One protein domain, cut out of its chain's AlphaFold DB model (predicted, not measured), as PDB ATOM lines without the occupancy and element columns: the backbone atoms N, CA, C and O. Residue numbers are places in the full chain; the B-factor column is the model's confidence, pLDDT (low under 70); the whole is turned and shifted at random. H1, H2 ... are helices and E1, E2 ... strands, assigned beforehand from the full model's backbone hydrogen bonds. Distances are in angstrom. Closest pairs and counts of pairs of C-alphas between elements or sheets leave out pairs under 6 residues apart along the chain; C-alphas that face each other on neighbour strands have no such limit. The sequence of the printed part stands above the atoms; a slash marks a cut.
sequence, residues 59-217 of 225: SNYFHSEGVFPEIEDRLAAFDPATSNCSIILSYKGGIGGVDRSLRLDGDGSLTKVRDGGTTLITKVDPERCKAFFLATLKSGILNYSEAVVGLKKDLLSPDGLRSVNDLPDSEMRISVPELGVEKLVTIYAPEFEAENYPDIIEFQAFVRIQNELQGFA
ATOM      1  N   SER A  59     156.310 173.907 -35.797       35.44
ATOM      2  CA  SER A  59     156.874 174.372 -37.061       35.44
ATOM      3  C   SER A  59     156.676 173.272 -38.081       35.44
ATOM      4  O   SER A  59     157.550 172.431 -38.243       35.44
ATOM      5  N   ASN A  60     155.474 173.223 -38.653       39.47
ATOM      6  CA  ASN A  60     155.206 172.869 -40.043       39.47
ATOM      7  C   ASN A  60     153.692 172.921 -40.274       39.47
ATOM      8  O   ASN A  60     152.966 171.957 -40.045       39.47
ATOM      9  N   TYR A  61     153.223 174.067 -40.771       41.00
ATOM     10  CA  TYR A  61     152.114 174.066 -41.719       41.00
ATOM     11  C   TYR A  61     152.597 173.294 -42.954       41.00
ATOM     12  O   TYR A  61     153.046 173.894 -43.927       41.00
ATOM     13  N   PHE A  62     152.578 171.963 -42.903       37.94
ATOM     14  CA  PHE A  62     152.626 171.178 -44.123       37.94
ATOM     15  C   PHE A  62     151.201 170.836 -44.496       37.94
ATOM     16  O   PHE A  62     150.529 170.058 -43.820       37.94
ATOM     17  N   HIS A  63     150.769 171.516 -45.559       33.72
ATOM     18  CA  HIS A  63     149.785 171.073 -46.529       33.72
ATOM     19  C   HIS A  63     149.395 169.606 -46.310       33.72
ATOM     20  O   HIS A  63     150.170 168.682 -46.579       33.72
ATOM     21  N   SER A  64     148.165 169.389 -45.858       38.12
ATOM     22  CA  SER A  64     147.430 168.186 -46.211       38.12
ATOM     23  C   SER A  64     147.149 168.236 -47.717       38.12
ATOM     24  O   SER A  64     146.013 168.404 -48.147       38.12
ATOM     25  N   GLU A  65     148.184 168.130 -48.553       39.09
ATOM     26  CA  GLU A  65     147.952 167.450 -49.821       39.09
ATOM     27  C   GLU A  65     147.663 165.990 -49.455       39.09
ATOM     28  O   GLU A  65     148.395 165.388 -48.659       39.09
ATOM     29  N   GLY A  66     146.484 165.541 -49.898       41.19
ATOM     30  CA  GLY A  66     145.697 164.419 -49.383       41.19
ATOM     31  C   GLY A  66     146.528 163.195 -49.015       41.19
ATOM     32  O   GLY A  66     147.482 162.830 -49.689       41.19
ATOM     33  N   VAL A  67     146.248 162.553 -47.880       41.72
ATOM     34  CA  VAL A  67     145.171 161.552 -47.754       41.72
ATOM     35  C   VAL A  67     145.109 160.697 -49.016       41.72
ATOM     36  O   VAL A  67     144.822 161.199 -50.097       41.72
ATOM     37  N   PHE A  68     145.376 159.404 -48.855       51.09
ATOM     38  CA  PHE A  68     145.479 158.434 -49.933       51.09
ATOM     39  C   PHE A  68     144.208 157.592 -50.125       51.09
ATOM     40  O   PHE A  68     144.219 156.410 -49.785       51.09
ATOM     41  N   PRO A  69     143.129 158.108 -50.733       49.16
ATOM     42  CA  PRO A  69     142.165 157.230 -51.382       49.16
ATOM     43  C   PRO A  69     142.817 156.389 -52.497       49.16
ATOM     44  O   PRO A  69     142.336 155.310 -52.806       49.16
ATOM     45  N   GLU A  70     143.933 156.853 -53.078       50.47
ATOM     46  CA  GLU A  70     144.559 156.253 -54.270       50.47
ATOM     47  C   GLU A  70     145.760 155.321 -53.986       50.47
ATOM     48  O   GLU A  70     146.406 154.854 -54.924       50.47
ATOM     49  N   ILE A  71     146.113 155.040 -52.719       59.72
ATOM     50  CA  ILE A  71     147.305 154.220 -52.380       59.72
ATOM     51  C   ILE A  71     146.933 152.915 -51.676       59.72
ATOM     52  O   ILE A  71     147.821 152.222 -51.219       59.72
ATOM     53  N   GLU A  72     145.676 152.477 -51.618       62.06
ATOM     54  CA  GLU A  72     145.408 151.132 -51.071       62.06
ATOM     55  C   GLU A  72     146.099 150.032 -51.888       62.06
ATOM     56  O   GLU A  72     146.796 149.197 -51.312       62.06
ATOM     57  N   ASP A  73     146.036 150.104 -53.220       66.12
ATOM     58  CA  ASP A  73     146.714 149.151 -54.108       66.12
ATOM     59  C   ASP A  73     148.244 149.270 -54.026       66.12
ATOM     60  O   ASP A  73     148.970 148.276 -53.998       66.12
ATOM     61  N   ARG A  74     148.753 150.502 -53.924       68.44
ATOM     62  CA  ARG A  74     150.190 150.775 -53.781       68.44
ATOM     63  C   ARG A  74     150.720 150.399 -52.392       68.44
ATOM     64  O   ARG A  74     151.859 149.961 -52.302       68.44
ATOM     65  N   LEU A  75     149.915 150.523 -51.333       73.56
ATOM     66  CA  LEU A  75     150.207 150.044 -49.975       73.56
ATOM     67  C   LEU A  75     150.146 148.517 -49.922       73.56
ATOM     68  O   LEU A  75     150.961 147.907 -49.239       73.56
ATOM     69  N   ALA A  76     149.210 147.888 -50.635       72.31
ATOM     70  CA  ALA A  76     149.127 146.432 -50.728       72.31
ATOM     71  C   ALA A  76     150.348 145.837 -51.449       72.31
ATOM     72  O   ALA A  76     150.860 144.796 -51.041       72.31
ATOM     73  N   ALA A  77     150.845 146.528 -52.479       76.62
ATOM     74  CA  ALA A  77     152.065 146.172 -53.201       76.62
ATOM     75  C   ALA A  77     153.361 146.666 -52.528       76.62
ATOM     76  O   ALA A  77     154.449 146.332 -52.995       76.62
ATOM     77  N   PHE A  78     153.270 147.463 -51.456       82.00
ATOM     78  CA  PHE A  78     154.437 148.032 -50.791       82.00
ATOM     79  C   PHE A  78     155.198 146.958 -50.008       82.00
ATOM     80  O   PHE A  78     154.656 146.296 -49.116       82.00
ATOM     81  N   ASP A  79     156.482 146.819 -50.329       85.75
ATOM     82  CA  ASP A  79     157.419 145.990 -49.587       85.75
ATOM     83  C   ASP A  79     158.552 146.854 -49.006       85.75
ATOM     84  O   ASP A  79     159.441 147.281 -49.750       85.75
ATOM     85  N   PRO A  80     158.548 147.115 -47.686       83.12
ATOM     86  CA  PRO A  80     159.569 147.938 -47.059       83.12
ATOM     87  C   PRO A  80     160.977 147.345 -47.196       83.12
ATOM     88  O   PRO A  80     161.932 148.111 -47.279       83.12
ATOM     89  N   ALA A  81     161.123 146.019 -47.318       85.38
ATOM     90  CA  ALA A  81     162.432 145.369 -47.418       85.38
ATOM     91  C   ALA A  81     163.220 145.759 -48.684       85.38
ATOM     92  O   ALA A  81     164.443 145.628 -48.719       85.38
ATOM     93  N   THR A  82     162.524 146.242 -49.714       84.19
ATOM     94  CA  THR A  82     163.112 146.678 -50.992       84.19
ATOM     95  C   THR A  82     163.099 148.198 -51.171       84.19
ATOM     96  O   THR A  82     163.492 148.701 -52.223       84.19
ATOM     97  N   SER A  83     162.665 148.932 -50.145       81.31
ATOM     98  CA  SER A  83     162.438 150.376 -50.172       81.31
ATOM     99  C   SER A  83     163.429 151.110 -49.266       81.31
ATOM    100  O   SER A  83     163.912 150.581 -48.267       81.31
ATOM    101  N   ASN A  84     163.688 152.379 -49.586       86.88
ATOM    102  CA  ASN A  84     164.475 153.289 -48.747       86.88
ATOM    103  C   ASN A  84     163.634 153.955 -47.643       86.88
ATOM    104  O   ASN A  84     163.924 155.075 -47.209       86.88
ATOM    105  N   CYS A  85     162.556 153.302 -47.213       88.25
ATOM    106  CA  CYS A  85     161.676 153.832 -46.190       88.25
ATOM    107  C   CYS A  85     162.321 153.830 -44.801       88.25
ATOM    108  O   CYS A  85     163.172 153.000 -44.472       88.25
ATOM    109  N   SER A  86     161.905 154.782 -43.970       91.94
ATOM    110  CA  SER A  86     162.333 154.871 -42.578       91.94
ATOM    111  C   SER A  86     161.265 155.497 -41.685       91.94
ATOM    112  O   SER A  86     160.532 156.400 -42.093       91.94
ATOM    113  N   ILE A  87     161.204 155.020 -40.443       89.44
ATOM    114  CA  ILE A  87     160.478 155.652 -39.340       89.44
ATOM    115  C   ILE A  87     161.518 156.046 -38.298       89.44
ATOM    116  O   ILE A  87     162.257 155.202 -37.793       89.44
ATOM    117  N   ILE A  88     161.592 157.336 -37.988       89.44
ATOM    118  CA  ILE A  88     162.551 157.899 -37.042       89.44
ATOM    119  C   ILE A  88     161.772 158.541 -35.904       89.44
ATOM    120  O   ILE A  88     161.056 159.512 -36.121       89.44
ATOM    121  N   LEU A  89     161.951 158.027 -34.693       87.69
ATOM    122  CA  LEU A  89     161.473 158.635 -33.459       87.69
ATOM    123  C   LEU A  89     162.635 159.367 -32.794       87.69
ATOM    124  O   LEU A  89     163.629 158.740 -32.446       87.69
ATOM    125  N   SER A  90     162.517 160.673 -32.609       83.56
ATOM    126  CA  SER A  90     163.516 161.529 -31.977       83.56
ATOM    127  C   SER A  90     162.950 162.171 -30.722       83.56
ATOM    128  O   SER A  90     161.822 162.652 -30.724       83.56
ATOM    129  N   TYR A  91     163.763 162.232 -29.678       77.06
ATOM    130  CA  TYR A  91     163.484 163.040 -28.498       77.06
ATOM    131  C   TYR A  91     164.415 164.241 -28.530       77.06
ATOM    132  O   TYR A  91     165.633 164.081 -28.399       77.06
ATOM    133  N   LYS A  92     163.838 165.425 -28.753       70.50
ATOM    134  CA  LYS A  92     164.560 166.699 -28.730       70.50
ATOM    135  C   LYS A  92     164.421 167.292 -27.328       70.50
ATOM    136  O   LYS A  92     163.335 167.312 -26.755       70.50
ATOM    137  N   GLY A  93     165.566 167.621 -26.737       57.00
ATOM    138  CA  GLY A  93     165.783 167.630 -25.287       57.00
ATOM    139  C   GLY A  93     164.854 168.496 -24.421       57.00
ATOM    140  O   GLY A  93     164.342 169.524 -24.847       57.00
ATOM    141  N   GLY A  94     164.748 168.114 -23.144       50.78
ATOM    142  CA  GLY A  94     164.592 169.073 -22.041       50.78
ATOM    143  C   GLY A  94     165.949 169.685 -21.650       50.78
ATOM    144  O   GLY A  94     166.980 169.335 -22.237       50.78
ATOM    145  N   ILE A  95     165.981 170.584 -20.658       35.84
ATOM    146  CA  ILE A  95     167.188 171.315 -20.212       35.84
ATOM    147  C   ILE A  95     168.340 170.333 -19.880       35.84
ATOM    148  O   ILE A  95     168.353 169.694 -18.833       35.84
ATOM    149  N   GLY A  96     169.317 170.209 -20.795       42.69
ATOM    150  CA  GLY A  96     170.493 169.325 -20.689       42.69
ATOM    151  C   GLY A  96     170.480 168.043 -21.550       42.69
ATOM    152  O   GLY A  96     171.421 167.254 -21.463       42.69
ATOM    153  N   GLY A  97     169.448 167.807 -22.367       50.03
ATOM    154  CA  GLY A  97     169.270 166.566 -23.134       50.03
ATOM    155  C   GLY A  97     170.039 166.505 -24.461       50.03
ATOM    156  O   GLY A  97     169.993 167.432 -25.260       50.03
ATOM    157  N   VAL A  98     170.713 165.379 -24.705       55.62
ATOM    158  CA  VAL A  98     171.286 165.010 -26.012       55.62
ATOM    159  C   VAL A  98     170.160 164.551 -26.937       55.62
ATOM    160  O   VAL A  98     169.371 163.698 -26.525       55.62
ATOM    161  N   ASP A  99     170.129 165.047 -28.176       68.44
ATOM    162  CA  ASP A  99     169.223 164.543 -29.210       68.44
ATOM    163  C   ASP A  99     169.479 163.050 -29.432       68.44
ATOM    164  O   ASP A  99     170.590 162.608 -29.748       68.44
ATOM    165  N   ARG A 100     168.436 162.251 -29.223       76.88
ATOM    166  CA  ARG A 100     168.489 160.800 -29.385       76.88
ATOM    167  C   ARG A 100     167.384 160.387 -30.319       76.88
ATOM    168  O   ARG A 100     166.224 160.722 -30.079       76.88
ATOM    169  N   SER A 101     167.744 159.604 -31.324       87.06
ATOM    170  CA  SER A 101     166.769 159.047 -32.246       87.06
ATOM    171  C   SER A 101     166.862 157.533 -32.300       87.06
ATOM    172  O   SER A 101     167.938 156.943 -32.207       87.06
ATOM    173  N   LEU A 102     165.709 156.908 -32.466       90.06
ATOM    174  CA  LEU A 102     165.547 155.510 -32.801       90.06
ATOM    175  C   LEU A 102     165.009 155.458 -34.230       90.06
ATOM    176  O   LEU A 102     163.976 156.055 -34.524       90.06
ATOM    177  N   ARG A 103     165.728 154.790 -35.124       92.94
ATOM    178  CA  ARG A 103     165.404 154.698 -36.546       92.94
ATOM    179  C   ARG A 103     165.165 153.244 -36.916       92.94
ATOM    180  O   ARG A 103     166.038 152.414 -36.687       92.94
ATOM    181  N   LEU A 104     164.009 152.957 -37.498       94.44
ATOM    182  CA  LEU A 104     163.728 151.696 -38.171       94.44
ATOM    183  C   LEU A 104     163.750 151.933 -39.677       94.44
ATOM    184  O   LEU A 104     163.000 152.770 -40.179       94.44
ATOM    185  N   ASP A 105     164.607 151.200 -40.375       94.06
ATOM    186  CA  ASP A 105     164.680 151.187 -41.834       94.06
ATOM    187  C   ASP A 105     163.818 150.068 -42.426       94.06
ATOM    188  O   ASP A 105     163.520 149.074 -41.758       94.06
ATOM    189  N   GLY A 106     163.429 150.221 -43.693       90.38
ATOM    190  CA  GLY A 106     162.586 149.264 -44.412       90.38
ATOM    191  C   GLY A 106     163.133 147.840 -44.448       90.38
ATOM    192  O   GLY A 106     162.382 146.870 -44.357       90.38
ATOM    193  N   ASP A 107     164.456 147.708 -44.452       91.56
ATOM    194  CA  ASP A 107     165.150 146.426 -44.378       91.56
ATOM    195  C   ASP A 107     165.066 145.758 -42.985       91.56
ATOM    196  O   ASP A 107     165.658 144.699 -42.771       91.56
ATOM    197  N   GLY A 108     164.391 146.376 -42.010       92.19
ATOM    198  CA  GLY A 108     164.239 145.898 -40.635       92.19
ATOM    199  C   GLY A 108     165.367 146.312 -39.689       92.19
ATOM    200  O   GLY A 108     165.388 145.869 -38.540       92.19
ATOM    201  N   SER A 109     166.336 147.119 -40.128       94.69
ATOM    202  CA  SER A 109     167.411 147.592 -39.249       94.69
ATOM    203  C   SER A 109     166.867 148.587 -38.231       94.69
ATOM    204  O   SER A 109     166.438 149.679 -38.595       94.69
ATOM    205  N   LEU A 110     166.924 148.233 -36.946       94.31
ATOM    206  CA  LEU A 110     166.641 149.163 -35.857       94.31
ATOM    207  C   LEU A 110     167.958 149.752 -35.356       94.31
ATOM    208  O   LEU A 110     168.801 149.036 -34.809       94.31
ATOM    209  N   THR A 111     168.138 151.055 -35.518       93.56
ATOM    210  CA  THR A 111     169.364 151.772 -35.171       93.56
ATOM    211  C   THR A 111     169.103 152.883 -34.161       93.56
ATOM    212  O   THR A 111     168.072 153.552 -34.182       93.56
ATOM    213  N   LYS A 112     170.057 153.094 -33.255       89.38
ATOM    214  CA  LYS A 112     170.116 154.265 -32.376       89.38
ATOM    215  C   LYS A 112     171.026 155.301 -33.019       89.38
ATOM    216  O   LYS A 112     172.160 154.978 -33.371       89.38
ATOM    217  N   VAL A 113     170.550 156.535 -33.128       83.81
ATOM    218  CA  VAL A 113     171.325 157.688 -33.589       83.81
ATOM    219  C   VAL A 113     171.580 158.600 -32.395       83.81
ATOM    220  O   VAL A 113     170.648 158.991 -31.689       83.81
ATOM    221  N   ARG A 114     172.853 158.905 -32.144       79.38
ATOM    222  CA  ARG A 114     173.297 159.779 -31.053       79.38
ATOM    223  C   ARG A 114     174.565 160.513 -31.473       79.38
ATOM    224  O   ARG A 114     175.499 159.864 -31.929       79.38
ATOM    225  N   ASP A 115     174.609 161.832 -31.283       69.19
ATOM    226  CA  ASP A 115     175.821 162.654 -31.463       69.19
ATOM    227  C   ASP A 115     176.542 162.419 -32.819       69.19
ATOM    228  O   ASP A 115     177.767 162.403 -32.900       69.19
ATOM    229  N   GLY A 116     175.779 162.175 -33.896       65.69
ATOM    230  CA  GLY A 116     176.304 161.886 -35.242       65.69
ATOM    231  C   GLY A 116     176.750 160.435 -35.490       65.69
ATOM    232  O   GLY A 116     177.073 160.081 -36.621       65.69
ATOM    233  N   GLY A 117     176.730 159.575 -34.469       78.75
ATOM    234  CA  GLY A 117     176.953 158.134 -34.586       78.75
ATOM    235  C   GLY A 117     175.651 157.357 -34.789       78.75
ATOM    236  O   GLY A 117     174.620 157.691 -34.208       78.75
ATOM    237  N   THR A 118     175.708 156.293 -35.593       86.44
ATOM    238  CA  THR A 118     174.606 155.332 -35.775       86.44
ATOM    239  C   THR A 118     175.049 153.961 -35.277       86.44
ATOM    240  O   THR A 118     176.108 153.472 -35.660       86.44
ATOM    241  N   THR A 119     174.261 153.338 -34.403       90.81
ATOM    242  CA  THR A 119     174.532 152.000 -33.854       90.81
ATOM    243  C   THR A 119     173.363 151.075 -34.150       90.81
ATOM    244  O   THR A 119     172.231 151.383 -33.785       90.81
ATOM    245  N   LEU A 120     173.630 149.929 -34.779       92.62
ATOM    246  CA  LEU A 120     172.630 148.880 -34.964       92.62
ATOM    247  C   LEU A 120     172.288 148.245 -33.612       92.62
ATOM    248  O   LEU A 120     173.169 147.746 -32.915       92.62
ATOM    249  N   ILE A 121     171.008 148.276 -33.249       92.75
ATOM    250  CA  ILE A 121     170.479 147.635 -32.041       92.75
ATOM    251  C   ILE A 121     170.115 146.190 -32.358       92.75
ATOM    252  O   ILE A 121     170.516 145.274 -31.646       92.75
ATOM    253  N   THR A 122     169.325 145.994 -33.413       94.50
ATOM    254  CA  THR A 122     168.836 144.678 -33.821       94.50
ATOM    255  C   THR A 122     168.336 144.699 -35.265       94.50
ATOM    256  O   THR A 122     168.134 145.765 -35.852       94.50
ATOM    257  N   LYS A 123     168.109 143.506 -35.815       94.62
ATOM    258  CA  LYS A 123     167.408 143.288 -37.076       94.62
ATOM    259  C   LYS A 123     166.021 142.736 -36.761       94.62
ATOM    260  O   LYS A 123     165.899 141.642 -36.210       94.62
ATOM    261  N   VAL A 124     164.990 143.522 -37.045       92.94
ATOM    262  CA  VAL A 124     163.592 143.123 -36.874       92.94
ATOM    263  C   VAL A 124     163.235 142.112 -37.958       92.94
ATOM    264  O   VAL A 124     163.704 142.215 -39.091       92.94
ATOM    265  N   ASP A 125     162.411 141.131 -37.598       92.56
ATOM    266  CA  ASP A 125     161.843 140.181 -38.551       92.56
ATOM    267  C   ASP A 125     161.155 140.920 -39.726       92.56
ATOM    268  O   ASP A 125     160.402 141.868 -39.470       92.56
ATOM    269  N   PRO A 126     161.394 140.526 -40.993       89.56
ATOM    270  CA  PRO A 126     160.862 141.235 -42.158       89.56
ATOM    271  C   PRO A 126     159.335 141.354 -42.182       89.56
ATOM    272  O   PRO A 126     158.817 142.427 -42.488       89.56
ATOM    273  N   GLU A 127     158.607 140.297 -41.809       89.81
ATOM    274  CA  GLU A 127     157.139 140.317 -41.781       89.81
ATOM    275  C   GLU A 127     156.635 141.276 -40.704       89.81
ATOM    276  O   GLU A 127     155.715 142.067 -40.929       89.81
ATOM    277  N   ARG A 128     157.290 141.274 -39.538       90.69
ATOM    278  CA  ARG A 128     156.960 142.194 -38.445       90.69
ATOM    279  C   ARG A 128     157.285 143.649 -38.793       90.69
ATOM    280  O   ARG A 128     156.483 144.535 -38.499       90.69
ATOM    281  N   CYS A 129     158.419 143.898 -39.447       90.75
ATOM    282  CA  CYS A 129     158.793 145.219 -39.957       90.75
ATOM    283  C   CYS A 129     157.752 145.725 -40.965       90.75
ATOM    284  O   CYS A 129     157.229 146.834 -40.836       90.75
ATOM    285  N   LYS A 130     157.376 144.873 -41.925       89.69
ATOM    286  CA  LYS A 130     156.360 145.183 -42.930       89.69
ATOM    287  C   LYS A 130     155.009 145.503 -42.310       89.69
ATOM    288  O   LYS A 130     154.418 146.532 -42.640       89.69
ATOM    289  N   ALA A 131     154.540 144.665 -41.388       88.62
ATOM    290  CA  ALA A 131     153.296 144.901 -40.668       88.62
ATOM    291  C   ALA A 131     153.311 146.256 -39.946       88.62
ATOM    292  O   ALA A 131     152.337 147.003 -40.034       88.62
ATOM    293  N   PHE A 132     154.429 146.610 -39.307       89.88
ATOM    294  CA  PHE A 132     154.582 147.876 -38.599       89.88
ATOM    295  C   PHE A 132     154.574 149.102 -39.521       89.88
ATOM    296  O   PHE A 132     153.874 150.075 -39.234       89.88
ATOM    297  N   PHE A 133     155.287 149.064 -40.654       87.44
ATOM    298  CA  PHE A 133     155.235 150.141 -41.649       87.44
ATOM    299  C   PHE A 133     153.817 150.326 -42.197       87.44
ATOM    300  O   PHE A 133     153.309 151.445 -42.230       87.44
ATOM    301  N   LEU A 134     153.142 149.235 -42.569       84.44
ATOM    302  CA  LEU A 134     151.770 149.293 -43.079       84.44
ATOM    303  C   LEU A 134     150.787 149.809 -42.023       84.44
ATOM    304  O   LEU A 134     149.932 150.637 -42.337       84.44
ATOM    305  N   ALA A 135     150.913 149.363 -40.771       82.88
ATOM    306  CA  ALA A 135     150.101 149.857 -39.664       82.88
ATOM    307  C   ALA A 135     150.348 151.349 -39.415       82.88
ATOM    308  O   ALA A 135     149.393 152.109 -39.262       82.88
ATOM    309  N   THR A 136     151.609 151.784 -39.445       83.00
ATOM    310  CA  THR A 136     152.002 153.190 -39.284       83.00
ATOM    311  C   THR A 136     151.404 154.061 -40.380       83.00
ATOM    312  O   THR A 136     150.780 155.079 -40.079       83.00
ATOM    313  N   LEU A 137     151.494 153.629 -41.637       79.00
ATOM    314  CA  LEU A 137     150.924 154.357 -42.768       79.00
ATOM    315  C   LEU A 137     149.387 154.425 -42.716       79.00
ATOM    316  O   LEU A 137     148.801 155.404 -43.162       79.00
ATOM    317  N   LYS A 138     148.727 153.426 -42.120       76.31
ATOM    318  CA  LYS A 138     147.263 153.400 -41.934       76.31
ATOM    319  C   LYS A 138     146.777 154.119 -40.669       76.31
ATOM    320  O   LYS A 138     145.591 154.400 -40.550       76.31
ATOM    321  N   SER A 139     147.663 154.411 -39.716       68.88
ATOM    322  CA  SER A 139     147.326 154.778 -38.329       68.88
ATOM    323  C   SER A 139     146.666 156.145 -38.106       68.88
ATOM    324  O   SER A 139     146.428 156.508 -36.957       68.88
ATOM    325  N   GLY A 140     146.392 156.925 -39.151       59.53
ATOM    326  CA  GLY A 140     145.813 158.263 -39.012       59.53
ATOM    327  C   GLY A 140     146.794 159.342 -38.536       59.53
ATOM    328  O   GLY A 140     146.482 160.510 -38.714       59.53
ATOM    329  N   ILE A 141     148.009 159.001 -38.068       57.69
ATOM    330  CA  ILE A 141     149.085 159.981 -37.773       57.69
ATOM    331  C   ILE A 141     149.401 160.864 -38.989       57.69
ATOM    332  O   ILE A 141     149.859 161.998 -38.856       57.69
ATOM    333  N   LEU A 142     149.138 160.354 -40.193       52.47
ATOM    334  CA  LEU A 142     149.349 161.076 -41.443       52.47
ATOM    335  C   LEU A 142     148.283 162.154 -41.720       52.47
ATOM    336  O   LEU A 142     148.492 162.975 -42.617       52.47
ATOM    337  N   ASN A 143     147.183 162.172 -40.958       51.38
ATOM    338  CA  ASN A 143     146.072 163.107 -41.092       51.38
ATOM    339  C   ASN A 143     145.969 163.953 -39.821       51.38
ATOM    340  O   ASN A 143     145.532 163.475 -38.782       51.38
ATOM    341  N   TYR A 144     146.347 165.227 -39.906       55.81
ATOM    342  CA  TYR A 144     146.063 166.187 -38.841       55.81
ATOM    343  C   TYR A 144     144.546 166.415 -38.763       55.81
ATOM    344  O   TYR A 144     143.964 166.956 -39.705       55.81
ATOM    345  N   SER A 145     143.897 166.001 -37.674       54.94
ATOM    346  CA  SER A 145     142.471 166.243 -37.456       54.94
ATOM    347  C   SER A 145     142.199 167.701 -37.098       54.94
ATOM    348  O   SER A 145     143.027 168.414 -36.517       54.94
ATOM    349  N   GLU A 146     140.981 168.145 -37.402       53.53
ATOM    350  CA  GLU A 146     140.481 169.451 -36.976       53.53
ATOM    351  C   GLU A 146     140.476 169.604 -35.446       53.53
ATOM    352  O   GLU A 146     140.605 170.725 -34.961       53.53
ATOM    353  N   ALA A 147     140.410 168.501 -34.687       55.47
ATOM    354  CA  ALA A 147     140.474 168.499 -33.226       55.47
ATOM    355  C   ALA A 147     141.862 168.906 -32.711       55.47
ATOM    356  O   ALA A 147     141.960 169.764 -31.838       55.47
ATOM    357  N   VAL A 148     142.946 168.397 -33.310       60.78
ATOM    358  CA  VAL A 148     144.312 168.842 -32.975       60.78
ATOM    359  C   VAL A 148     144.528 170.297 -33.398       60.78
ATOM    360  O   VAL A 148     145.195 171.062 -32.702       60.78
ATOM    361  N   VAL A 149     143.947 170.719 -34.526       58.47
ATOM    362  CA  VAL A 149     143.974 172.129 -34.946       58.47
ATOM    363  C   VAL A 149     143.206 173.017 -33.956       58.47
ATOM    364  O   VAL A 149     143.678 174.106 -33.635       58.47
ATOM    365  N   GLY A 150     142.054 172.559 -33.463       56.69
ATOM    366  CA  GLY A 150     141.253 173.212 -32.427       56.69
ATOM    367  C   GLY A 150     142.014 173.334 -31.112       56.69
ATOM    368  O   GLY A 150     142.210 174.446 -30.635       56.69
ATOM    369  N   LEU A 151     142.582 172.230 -30.621       62.19
ATOM    370  CA  LEU A 151     143.444 172.208 -29.440       62.19
ATOM    371  C   LEU A 151     144.599 173.202 -29.588       62.19
ATOM    372  O   LEU A 151     144.835 174.018 -28.705       62.19
ATOM    373  N   LYS A 152     145.290 173.215 -30.734       59.94
ATOM    374  CA  LYS A 152     146.356 174.193 -30.989       59.94
ATOM    375  C   LYS A 152     145.853 175.630 -30.944       59.94
ATOM    376  O   LYS A 152     146.574 176.476 -30.429       59.94
ATOM    377  N   LYS A 153     144.659 175.919 -31.468       56.62
ATOM    378  CA  LYS A 153     144.040 177.253 -31.376       56.62
ATOM    379  C   LYS A 153     143.689 177.610 -29.930       56.62
ATOM    380  O   LYS A 153     143.934 178.744 -29.530       56.62
ATOM    381  N   ASP A 154     143.223 176.656 -29.134       58.56
ATOM    382  CA  ASP A 154     142.901 176.860 -27.719       58.56
ATOM    383  C   ASP A 154     144.160 177.029 -26.857       58.56
ATOM    384  O   ASP A 154     144.175 177.837 -25.930       58.56
ATOM    385  N   LEU A 155     145.267 176.371 -27.211       56.12
ATOM    386  CA  LEU A 155     146.586 176.575 -26.598       56.12
ATOM    387  C   LEU A 155     147.186 177.960 -26.906       56.12
ATOM    388  O   LEU A 155     148.121 178.378 -26.223       56.12
ATOM    389  N   LEU A 156     146.668 178.679 -27.913       52.56
ATOM    390  CA  LEU A 156     146.987 180.095 -28.150       52.56
ATOM    391  C   LEU A 156     146.190 181.032 -27.230       52.56
ATOM    392  O   LEU A 156     146.508 182.222 -27.169       52.56
ATOM    393  N   SER A 157     145.160 180.530 -26.540       53.12
ATOM    394  CA  SER A 157     144.374 181.322 -25.597       53.12
ATOM    395  C   SER A 157     145.086 181.423 -24.234       53.12
ATOM    396  O   SER A 157     145.672 180.441 -23.769       53.12
ATOM    397  N   PRO A 158     145.040 182.588 -23.559       49.53
ATOM    398  CA  PRO A 158     145.669 182.779 -22.248       49.53
ATOM    399  C   PRO A 158     145.183 181.798 -21.165       49.53
ATOM    400  O   PRO A 158     145.958 181.420 -20.291       49.53
ATOM    401  N   ASP A 159     143.926 181.351 -21.238       52.31
ATOM    402  CA  ASP A 159     143.304 180.485 -20.229       52.31
ATOM    403  C   ASP A 159     143.734 179.008 -20.337       52.31
ATOM    404  O   ASP A 159     143.695 178.277 -19.343       52.31
ATOM    405  N   GLY A 160     144.213 178.569 -21.509       51.59
ATOM    406  CA  GLY A 160     144.683 177.199 -21.763       51.59
ATOM    407  C   GLY A 160     146.066 176.868 -21.176       51.59
ATOM    408  O   GLY A 160     146.548 175.743 -21.314       51.59
ATOM    409  N   LEU A 161     146.739 177.822 -20.521       51.62
ATOM    410  CA  LEU A 161     148.165 177.765 -20.152       51.62
ATOM    411  C   LEU A 161     148.483 177.074 -18.810       51.62
ATOM    412  O   LEU A 161     149.611 177.154 -18.327       51.62
ATOM    413  N   ARG A 162     147.520 176.381 -18.189       46.28
ATOM    414  CA  ARG A 162     147.592 175.976 -16.768       46.28
ATOM    415  C   ARG A 162     148.592 174.868 -16.400       46.28
ATOM    416  O   ARG A 162     148.790 174.637 -15.212       46.28
ATOM    417  N   SER A 163     149.256 174.209 -17.350       48.69
ATOM    418  CA  SER A 163     150.213 173.134 -17.038       48.69
ATOM    419  C   SER A 163     151.312 173.003 -18.091       48.69
ATOM    420  O   SER A 163     151.115 172.411 -19.152       48.69
ATOM    421  N   VAL A 164     152.496 173.540 -17.810       45.00
ATOM    422  CA  VAL A 164     153.697 173.244 -18.600       45.00
ATOM    423  C   VAL A 164     154.709 172.599 -17.675       45.00
ATOM    424  O   VAL A 164     155.206 173.239 -16.752       45.00
ATOM    425  N   ASN A 165     154.974 171.321 -17.913       45.72
ATOM    426  CA  ASN A 165     156.078 170.611 -17.286       45.72
ATOM    427  C   ASN A 165     157.331 170.757 -18.179       45.72
ATOM    428  O   ASN A 165     157.237 171.055 -19.366       45.72
ATOM    429  N   ASP A 166     158.533 170.574 -17.651       48.38
ATOM    430  CA  ASP A 166     159.748 170.510 -18.482       48.38
ATOM    431  C   ASP A 166     159.854 169.099 -19.095       48.38
ATOM    432  O   ASP A 166     160.638 168.264 -18.648       48.38
ATOM    433  N   LEU A 167     158.941 168.773 -20.018       51.16
ATOM    434  CA  LEU A 167     158.850 167.456 -20.656       51.16
ATOM    435  C   LEU A 167     159.466 167.492 -22.060       51.16
ATOM    436  O   LEU A 167     159.351 168.507 -22.745       51.16
ATOM    437  N   PRO A 168     160.125 166.401 -22.489       56.81
ATOM    438  CA  PRO A 168     160.830 166.355 -23.762       56.81
ATOM    439  C   PRO A 168     159.867 166.415 -24.953       56.81
ATOM    440  O   PRO A 168     158.801 165.788 -24.948       56.81
ATOM    441  N   ASP A 169     160.295 167.107 -26.008       67.94
ATOM    442  CA  ASP A 169     159.596 167.112 -27.288       67.94
ATOM    443  C   ASP A 169     159.837 165.778 -28.001       67.94
ATOM    444  O   ASP A 169     160.980 165.341 -28.176       67.94
ATOM    445  N   SER A 170     158.753 165.121 -28.423       75.12
ATOM    446  CA  SER A 170     158.817 163.882 -29.200       75.12
ATOM    447  C   SER A 170     158.495 164.179 -30.661       75.12
ATOM    448  O   SER A 170     157.439 164.717 -30.991       75.12
ATOM    449  N   GLU A 171     159.413 163.826 -31.554       79.81
ATOM    450  CA  GLU A 171     159.301 164.024 -32.996       79.81
ATOM    451  C   GLU A 171     159.329 162.670 -33.703       79.81
ATOM    452  O   GLU A 171     160.221 161.859 -33.483       79.81
ATOM    453  N   MET A 172     158.372 162.429 -34.590       81.75
ATOM    454  CA  MET A 172     158.327 161.251 -35.440       81.75
ATOM    455  C   MET A 172     158.375 161.677 -36.900       81.75
ATOM    456  O   MET A 172     157.511 162.415 -37.376       81.75
ATOM    457  N   ARG A 173     159.383 161.194 -37.624       83.94
ATOM    458  CA  ARG A 173     159.500 161.352 -39.071       83.94
ATOM    459  C   ARG A 173     159.234 160.023 -39.752       83.94
ATOM    460  O   ARG A 173     159.873 159.027 -39.431       83.94
ATOM    461  N   ILE A 174     158.318 160.028 -40.709       83.38
ATOM    462  CA  ILE A 174     157.985 158.876 -41.545       83.38
ATOM    463  C   ILE A 174     158.352 159.252 -42.977       83.38
ATOM    464  O   ILE A 174     157.847 160.241 -43.510       83.38
ATOM    465  N   SER A 175     159.245 158.479 -43.583       84.81
ATOM    466  CA  SER A 175     159.691 158.657 -44.962       84.81
ATOM    467  C   SER A 175     159.445 157.369 -45.734       84.81
ATOM    468  O   SER A 175     159.977 156.323 -45.370       84.81
ATOM    469  N   VAL A 176     158.641 157.441 -46.792       83.69
ATOM    470  CA  VAL A 176     158.433 156.363 -47.768       83.69
ATOM    471  C   VAL A 176     158.496 156.981 -49.169       83.69
ATOM    472  O   VAL A 176     157.456 157.324 -49.745       83.69
ATOM    473  N   PRO A 177     159.711 157.182 -49.714       81.19
ATOM    474  CA  PRO A 177     159.914 157.891 -50.978       81.19
ATOM    475  C   PRO A 177     159.142 157.287 -52.158       81.19
ATOM    476  O   PRO A 177     158.591 158.015 -52.978       81.19
ATOM    477  N   GLU A 178     159.031 155.960 -52.218       79.25
ATOM    478  CA  GLU A 178     158.355 155.219 -53.292       79.25
ATOM    479  C   GLU A 178     156.838 155.470 -53.321       79.25
ATOM    480  O   GLU A 178     156.175 155.315 -54.353       79.25
ATOM    481  N   LEU A 179     156.280 155.894 -52.185       75.56
ATOM    482  CA  LEU A 179     154.886 156.305 -52.052       75.56
ATOM    483  C   LEU A 179     154.716 157.833 -52.093       75.56
ATOM    484  O   LEU A 179     153.588 158.310 -52.037       75.56
ATOM    485  N   GLY A 180     155.806 158.602 -52.220       73.62
ATOM    486  CA  GLY A 180     155.785 160.063 -52.118       73.62
ATOM    487  C   GLY A 180     155.440 160.562 -50.711       73.62
ATOM    488  O   GLY A 180     154.933 161.670 -50.556       73.62
ATOM    489  N   VAL A 181     155.665 159.737 -49.682       76.50
ATOM    490  CA  VAL A 181     155.329 160.069 -48.294       76.50
ATOM    491  C   VAL A 181     156.544 160.647 -47.599       76.50
ATOM    492  O   VAL A 181     157.530 159.952 -47.371       76.50
ATOM    493  N   GLU A 182     156.423 161.889 -47.160       78.50
ATOM    494  CA  GLU A 182     157.314 162.469 -46.168       78.50
ATOM    495  C   GLU A 182     156.476 163.228 -45.145       78.50
ATOM    496  O   GLU A 182     155.778 164.187 -45.478       78.50
ATOM    497  N   LYS A 183     156.490 162.761 -43.896       75.44
ATOM    498  CA  LYS A 183     155.708 163.355 -42.811       75.44
ATOM    499  C   LYS A 183     156.569 163.552 -41.579       75.44
ATOM    500  O   LYS A 183     157.369 162.690 -41.218       75.44
ATOM    501  N   LEU A 184     156.363 164.692 -40.934       75.50
ATOM    502  CA  LEU A 184     156.967 165.050 -39.664       75.50
ATOM    503  C   LEU A 184     155.853 165.392 -38.683       75.50
ATOM    504  O   LEU A 184     155.041 166.275 -38.959       75.50
ATOM    505  N   VAL A 185     155.824 164.699 -37.552       74.69
ATOM    506  CA  VAL A 185     154.848 164.914 -36.486       74.69
ATOM    507  C   VAL A 185     155.592 165.197 -35.198       74.69
ATOM    508  O   VAL A 185     156.468 164.431 -34.808       74.69
ATOM    509  N   THR A 186     155.222 166.283 -34.530       72.56
ATOM    510  CA  THR A 186     155.789 166.667 -33.238       72.56
ATOM    511  C   THR A 186     154.668 166.725 -32.215       72.56
ATOM    512  O   THR A 186     153.660 167.404 -32.439       72.56
ATOM    513  N   ILE A 187     154.828 165.973 -31.126       73.50
ATOM    514  CA  ILE A 187     153.912 165.949 -29.988       73.50
ATOM    515  C   ILE A 187     154.732 166.175 -28.719       73.50
ATOM    516  O   ILE A 187     155.722 165.491 -28.449       73.50
ATOM    517  N   TYR A 188     154.299 167.153 -27.937       69.88
ATOM    518  CA  TYR A 188     154.821 167.406 -26.606       69.88
ATOM    519  C   TYR A 188     154.245 166.373 -25.637       69.88
ATOM    520  O   TYR A 188     153.039 166.165 -25.645       69.88
ATOM    521  N   ALA A 189     155.087 165.720 -24.831       69.81
ATOM    522  CA  ALA A 189     154.656 164.764 -23.804       69.81
ATOM    523  C   ALA A 189     153.534 163.792 -24.263       69.81
ATOM    524  O   ALA A 189     152.447 163.791 -23.686       69.81
ATOM    525  N   PRO A 190     153.770 162.953 -25.288       74.00
ATOM    526  CA  PRO A 190     152.713 162.202 -25.976       74.00
ATOM    527  C   PRO A 190     151.851 161.326 -25.059       74.00
ATOM    528  O   PRO A 190     150.650 161.216 -25.282       74.00
ATOM    529  N   GLU A 191     152.429 160.741 -24.009       78.69
ATOM    530  CA  GLU A 191     151.688 159.952 -23.014       78.69
ATOM    531  C   GLU A 191     150.733 160.816 -22.178       78.69
ATOM    532  O   GLU A 191     149.580 160.442 -21.983       78.69
ATOM    533  N   PHE A 192     151.184 161.997 -21.744       74.88
ATOM    534  CA  PHE A 192     150.355 162.951 -21.005       74.88
ATOM    535  C   PHE A 192     149.209 163.467 -21.881       74.88
ATOM    536  O   PHE A 192     148.064 163.517 -21.440       74.88
ATOM    537  N   GLU A 193     149.497 163.824 -23.131       74.81
ATOM    538  CA  GLU A 193     148.481 164.312 -24.066       74.81
ATOM    539  C   GLU A 193     147.441 163.232 -24.390       74.81
ATOM    540  O   GLU A 193     146.246 163.513 -24.399       74.81
ATOM    541  N   ALA A 194     147.868 161.980 -24.575       76.56
ATOM    542  CA  ALA A 194     146.964 160.851 -24.780       76.56
ATOM    543  C   ALA A 194     146.075 160.571 -23.551       76.56
ATOM    544  O   ALA A 194     144.918 160.183 -23.709       76.56
ATOM    545  N   GLU A 195     146.591 160.762 -22.337       78.75
ATOM    546  CA  GLU A 195     145.821 160.593 -21.099       78.75
ATOM    547  C   GLU A 195     144.783 161.709 -20.904       78.75
ATOM    548  O   GLU A 195     143.648 161.437 -20.512       78.75
ATOM    549  N   ASN A 196     145.151 162.960 -21.198       71.62
ATOM    550  CA  ASN A 196     144.301 164.130 -20.949       71.62
ATOM    551  C   ASN A 196     143.324 164.434 -22.095       71.62
ATOM    552  O   ASN A 196     142.262 165.003 -21.844       71.62
ATOM    553  N   TYR A 197     143.652 164.031 -23.324       69.94
ATOM    554  CA  TYR A 197     142.821 164.219 -24.518       69.94
ATOM    555  C   TYR A 197     142.625 162.883 -25.258       69.94
ATOM    556  O   TYR A 197     143.125 162.690 -26.371       69.94
ATOM    557  N   PRO A 198     141.930 161.909 -24.638       70.50
ATOM    558  CA  PRO A 198     141.810 160.550 -25.170       70.50
ATOM    559  C   PRO A 198     140.960 160.452 -26.444       70.50
ATOM    560  O   PRO A 198     141.035 159.455 -27.160       70.50
ATOM    561  N   ASP A 199     140.151 161.469 -26.733       66.00
ATOM    562  CA  ASP A 199     139.347 161.610 -27.946       66.00
ATOM    563  C   ASP A 199     140.180 162.001 -29.178       66.00
ATOM    564  O   ASP A 199     139.742 161.799 -30.314       66.00
ATOM    565  N   ILE A 200     141.405 162.492 -28.970       70.38
ATOM    566  CA  ILE A 200     142.341 162.833 -30.039       70.38
ATOM    567  C   ILE A 200     143.115 161.577 -30.465       70.38
ATOM    568  O   ILE A 200     144.070 161.130 -29.820       70.38
ATOM    569  N   ILE A 201     142.703 161.005 -31.599       73.44
ATOM    570  CA  ILE A 201     143.222 159.738 -32.142       73.44
ATOM    571  C   ILE A 201     144.729 159.805 -32.424       73.44
ATOM    572  O   ILE A 201     145.432 158.804 -32.279       73.44
ATOM    573  N   GLU A 202     145.258 160.966 -32.799       74.62
ATOM    574  CA  GLU A 202     146.664 161.153 -33.154       74.62
ATOM    575  C   GLU A 202     147.601 160.955 -31.965       74.62
ATOM    576  O   GLU A 202     148.673 160.373 -32.134       74.62
ATOM    577  N   PHE A 203     147.195 161.375 -30.764       77.12
ATOM    578  CA  PHE A 203     147.982 161.149 -29.551       77.12
ATOM    579  C   PHE A 203     148.040 159.659 -29.217       77.12
ATOM    580  O   PHE A 203     149.122 159.112 -29.000       77.12
ATOM    581  N   GLN A 204     146.897 158.970 -29.303       78.94
ATOM    582  CA  GLN A 204     146.822 157.518 -29.115       78.94
ATOM    583  C   GLN A 204     147.676 156.767 -30.142       78.94
ATOM    584  O   GLN A 204     148.421 155.843 -29.806       78.94
ATOM    585  N   ALA A 205     147.589 157.170 -31.409       80.69
ATOM    586  CA  ALA A 205     148.346 156.553 -32.482       80.69
ATOM    587  C   ALA A 205     149.853 156.787 -32.309       80.69
ATOM    588  O   ALA A 205     150.622 155.836 -32.460       80.69
ATOM    589  N   PHE A 206     150.283 157.999 -31.938       83.88
ATOM    590  CA  PHE A 206     151.692 158.302 -31.685       83.88
ATOM    591  C   PHE A 206     152.256 157.447 -30.553       83.88
ATOM    592  O   PHE A 206     153.279 156.790 -30.747       83.88
ATOM    593  N   VAL A 207     151.574 157.395 -29.403       85.00
ATOM    594  CA  VAL A 207     151.994 156.579 -28.251       85.00
ATOM    595  C   VAL A 207     152.077 155.101 -28.633       85.00
ATOM    596  O   VAL A 207     153.060 154.435 -28.310       85.00
ATOM    597  N   ARG A 208     151.098 154.581 -29.386       86.81
ATOM    598  CA  ARG A 208     151.123 153.192 -29.869       86.81
ATOM    599  C   ARG A 208     152.350 152.908 -30.736       86.81
ATOM    600  O   ARG A 208     153.044 151.925 -30.489       86.81
ATOM    601  N   ILE A 209     152.625 153.756 -31.728       88.44
ATOM    602  CA  ILE A 209     153.757 153.567 -32.650       88.44
ATOM    603  C   ILE A 209     155.089 153.717 -31.922       88.44
ATOM    604  O   ILE A 209     155.997 152.922 -32.148       88.44
ATOM    605  N   GLN A 210     155.195 154.692 -31.018       87.56
ATOM    606  CA  GLN A 210     156.345 154.840 -30.134       87.56
ATOM    607  C   GLN A 210     156.607 153.543 -29.356       87.56
ATOM    608  O   GLN A 210     157.724 153.025 -29.391       87.56
ATOM    609  N   ASN A 211     155.589 153.010 -28.679       89.31
ATOM    610  CA  ASN A 211     155.723 151.821 -27.838       89.31
ATOM    611  C   ASN A 211     156.101 150.583 -28.653       89.31
ATOM    612  O   ASN A 211     156.946 149.796 -28.231       89.31
ATOM    613  N   GLU A 212     155.510 150.414 -29.834       89.81
ATOM    614  CA  GLU A 212     155.818 149.286 -30.707       89.81
ATOM    615  C   GLU A 212     157.239 149.377 -31.287       89.81
ATOM    616  O   GLU A 212     157.978 148.393 -31.230       89.81
ATOM    617  N   LEU A 213     157.667 150.566 -31.731       88.31
ATOM    618  CA  LEU A 213     159.029 150.808 -32.214       88.31
ATOM    619  C   LEU A 213     160.075 150.518 -31.127       88.31
ATOM    620  O   LEU A 213     161.078 149.849 -31.382       88.31
ATOM    621  N   GLN A 214     159.839 151.002 -29.906       87.69
ATOM    622  CA  GLN A 214     160.699 150.715 -28.756       87.69
ATOM    623  C   GLN A 214     160.679 149.222 -28.396       87.69
ATOM    624  O   GLN A 214     161.719 148.661 -28.050       87.69
ATOM    625  N   GLY A 215     159.526 148.563 -28.537       88.62
ATOM    626  CA  GLY A 215     159.333 147.135 -28.279       88.62
ATOM    627  C   GLY A 215     160.049 146.195 -29.254       88.62
ATOM    628  O   GLY A 215     160.110 144.990 -28.999       88.62
ATOM    629  N   PHE A 216     160.608 146.702 -30.357       91.44
ATOM    630  CA  PHE A 216     161.510 145.923 -31.209       91.44
ATOM    631  C   PHE A 216     162.903 145.757 -30.614       91.44
ATOM    632  O   PHE A 216     163.606 144.810 -30.968       91.44
ATOM    633  N   ALA A 217     163.321 146.658 -29.725       88.94
ATOM    634  CA  ALA A 217     164.600 146.517 -29.059       88.94
ATOM    635  C   ALA A 217     164.595 145.287 -28.131       88.94
ATOM    636  O   ALA A 217     163.572 144.977 -27.514       88.94
TER     637      ALA A 217
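Overview. This is residues 59 to 217 of the 225 residues of an uncharacterized protein of Luteolibacter luteus (UniProt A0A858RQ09). Two helices, H2 and H5, cross one face of a twisted sheet of six strands, and no named helix covers the other face. H4 folds back with H5 as a helical hairpin, H1 and H3 lie off the sheet, and residues 153 to 159 stick out. The printed part has 159 residues with five named helices and six named strands, in the order H1 E1 E2 E3 E4 H2 H3 E5 E6 H4 H5. The sheet's order is E4 E3 E2 E1 E5 E6, all antiparallel, and the class is mixed, helices and strands. The whole is compact, with a radius of gyration of the C-alphas of 16.3 A, and spans 50 by 40 by 24 A.

Arrangement. H1, residues 72 to 76, is close but not clearly touching H2, residues 126 to 138; their closest C-alphas, of Leu 75 and Leu 134, are 7.1 A apart. E1 (residues 86 to 92), E2 (100 to 105), E3 (109 to 114) and E4 (117 to 123) form a meander, each strand the antiparallel neighbour of the one before. Within hydrogen-bond range are N 89 and O 102 at 2.8 A, N 103 and O 111 at 2.8 A, and N 119 and O 112 at 2.9 A. H2 is on the sheet at a height of 9.7 A, across the strands, at 66 degrees to E1 on the local plane. H3, residues 146 to 154, is not on the sheet but is near H5, residues 201 to 215. E5, residues 169 to 176, is the antiparallel neighbour of E1, with N 171 and O 90 2.8 A apart, and forms a hairpin with E6, residues 181 to 188, with N 172 and O 185 2.8 A apart. H4, residues 190 to 196, touches residues 203 to 207 of H5 at a steep tilt of 42 degrees, opposite ways; the closest C-alphas, of Ala 194 and Phe 203, are 4.9 A apart. H5 is on the same face as H2, making two layers, helices on one face of a sheet; its height is 9.8 A, and it runs across the strands at 82 degrees to E5 on the local plane. H2 and H5 are close but not clearly touching, at a shallow tilt of 14 degrees, opposite ways; their closest C-alphas, of Thr 136 and Ile 209, are 6.9 A apart. Every O i to N i+4 pair is within hydrogen-bond range in H1, H2, H3, H4 and H5.

Along the chain. H1 begins at C-alpha 72 (145.408, 151.132, -51.071). E1 is 18.3 A long, H2 18.2 A, E5 23.2 A and E6 22.9 A. H5, 20.8 A, ends at C-alpha 215 (159.333, 147.135, -28.279).

Size, cuts and confidence. The C-alphas farthest apart, of Thr 82 and Asp 159, are 49.8 A apart. The printed part has no cut, and the link from H3 to E5 is long, with 14 residues. Mean pLDDT of the printed part is 72.4; 60 residues are under 70, among them 59 to 74 and 139 to 169.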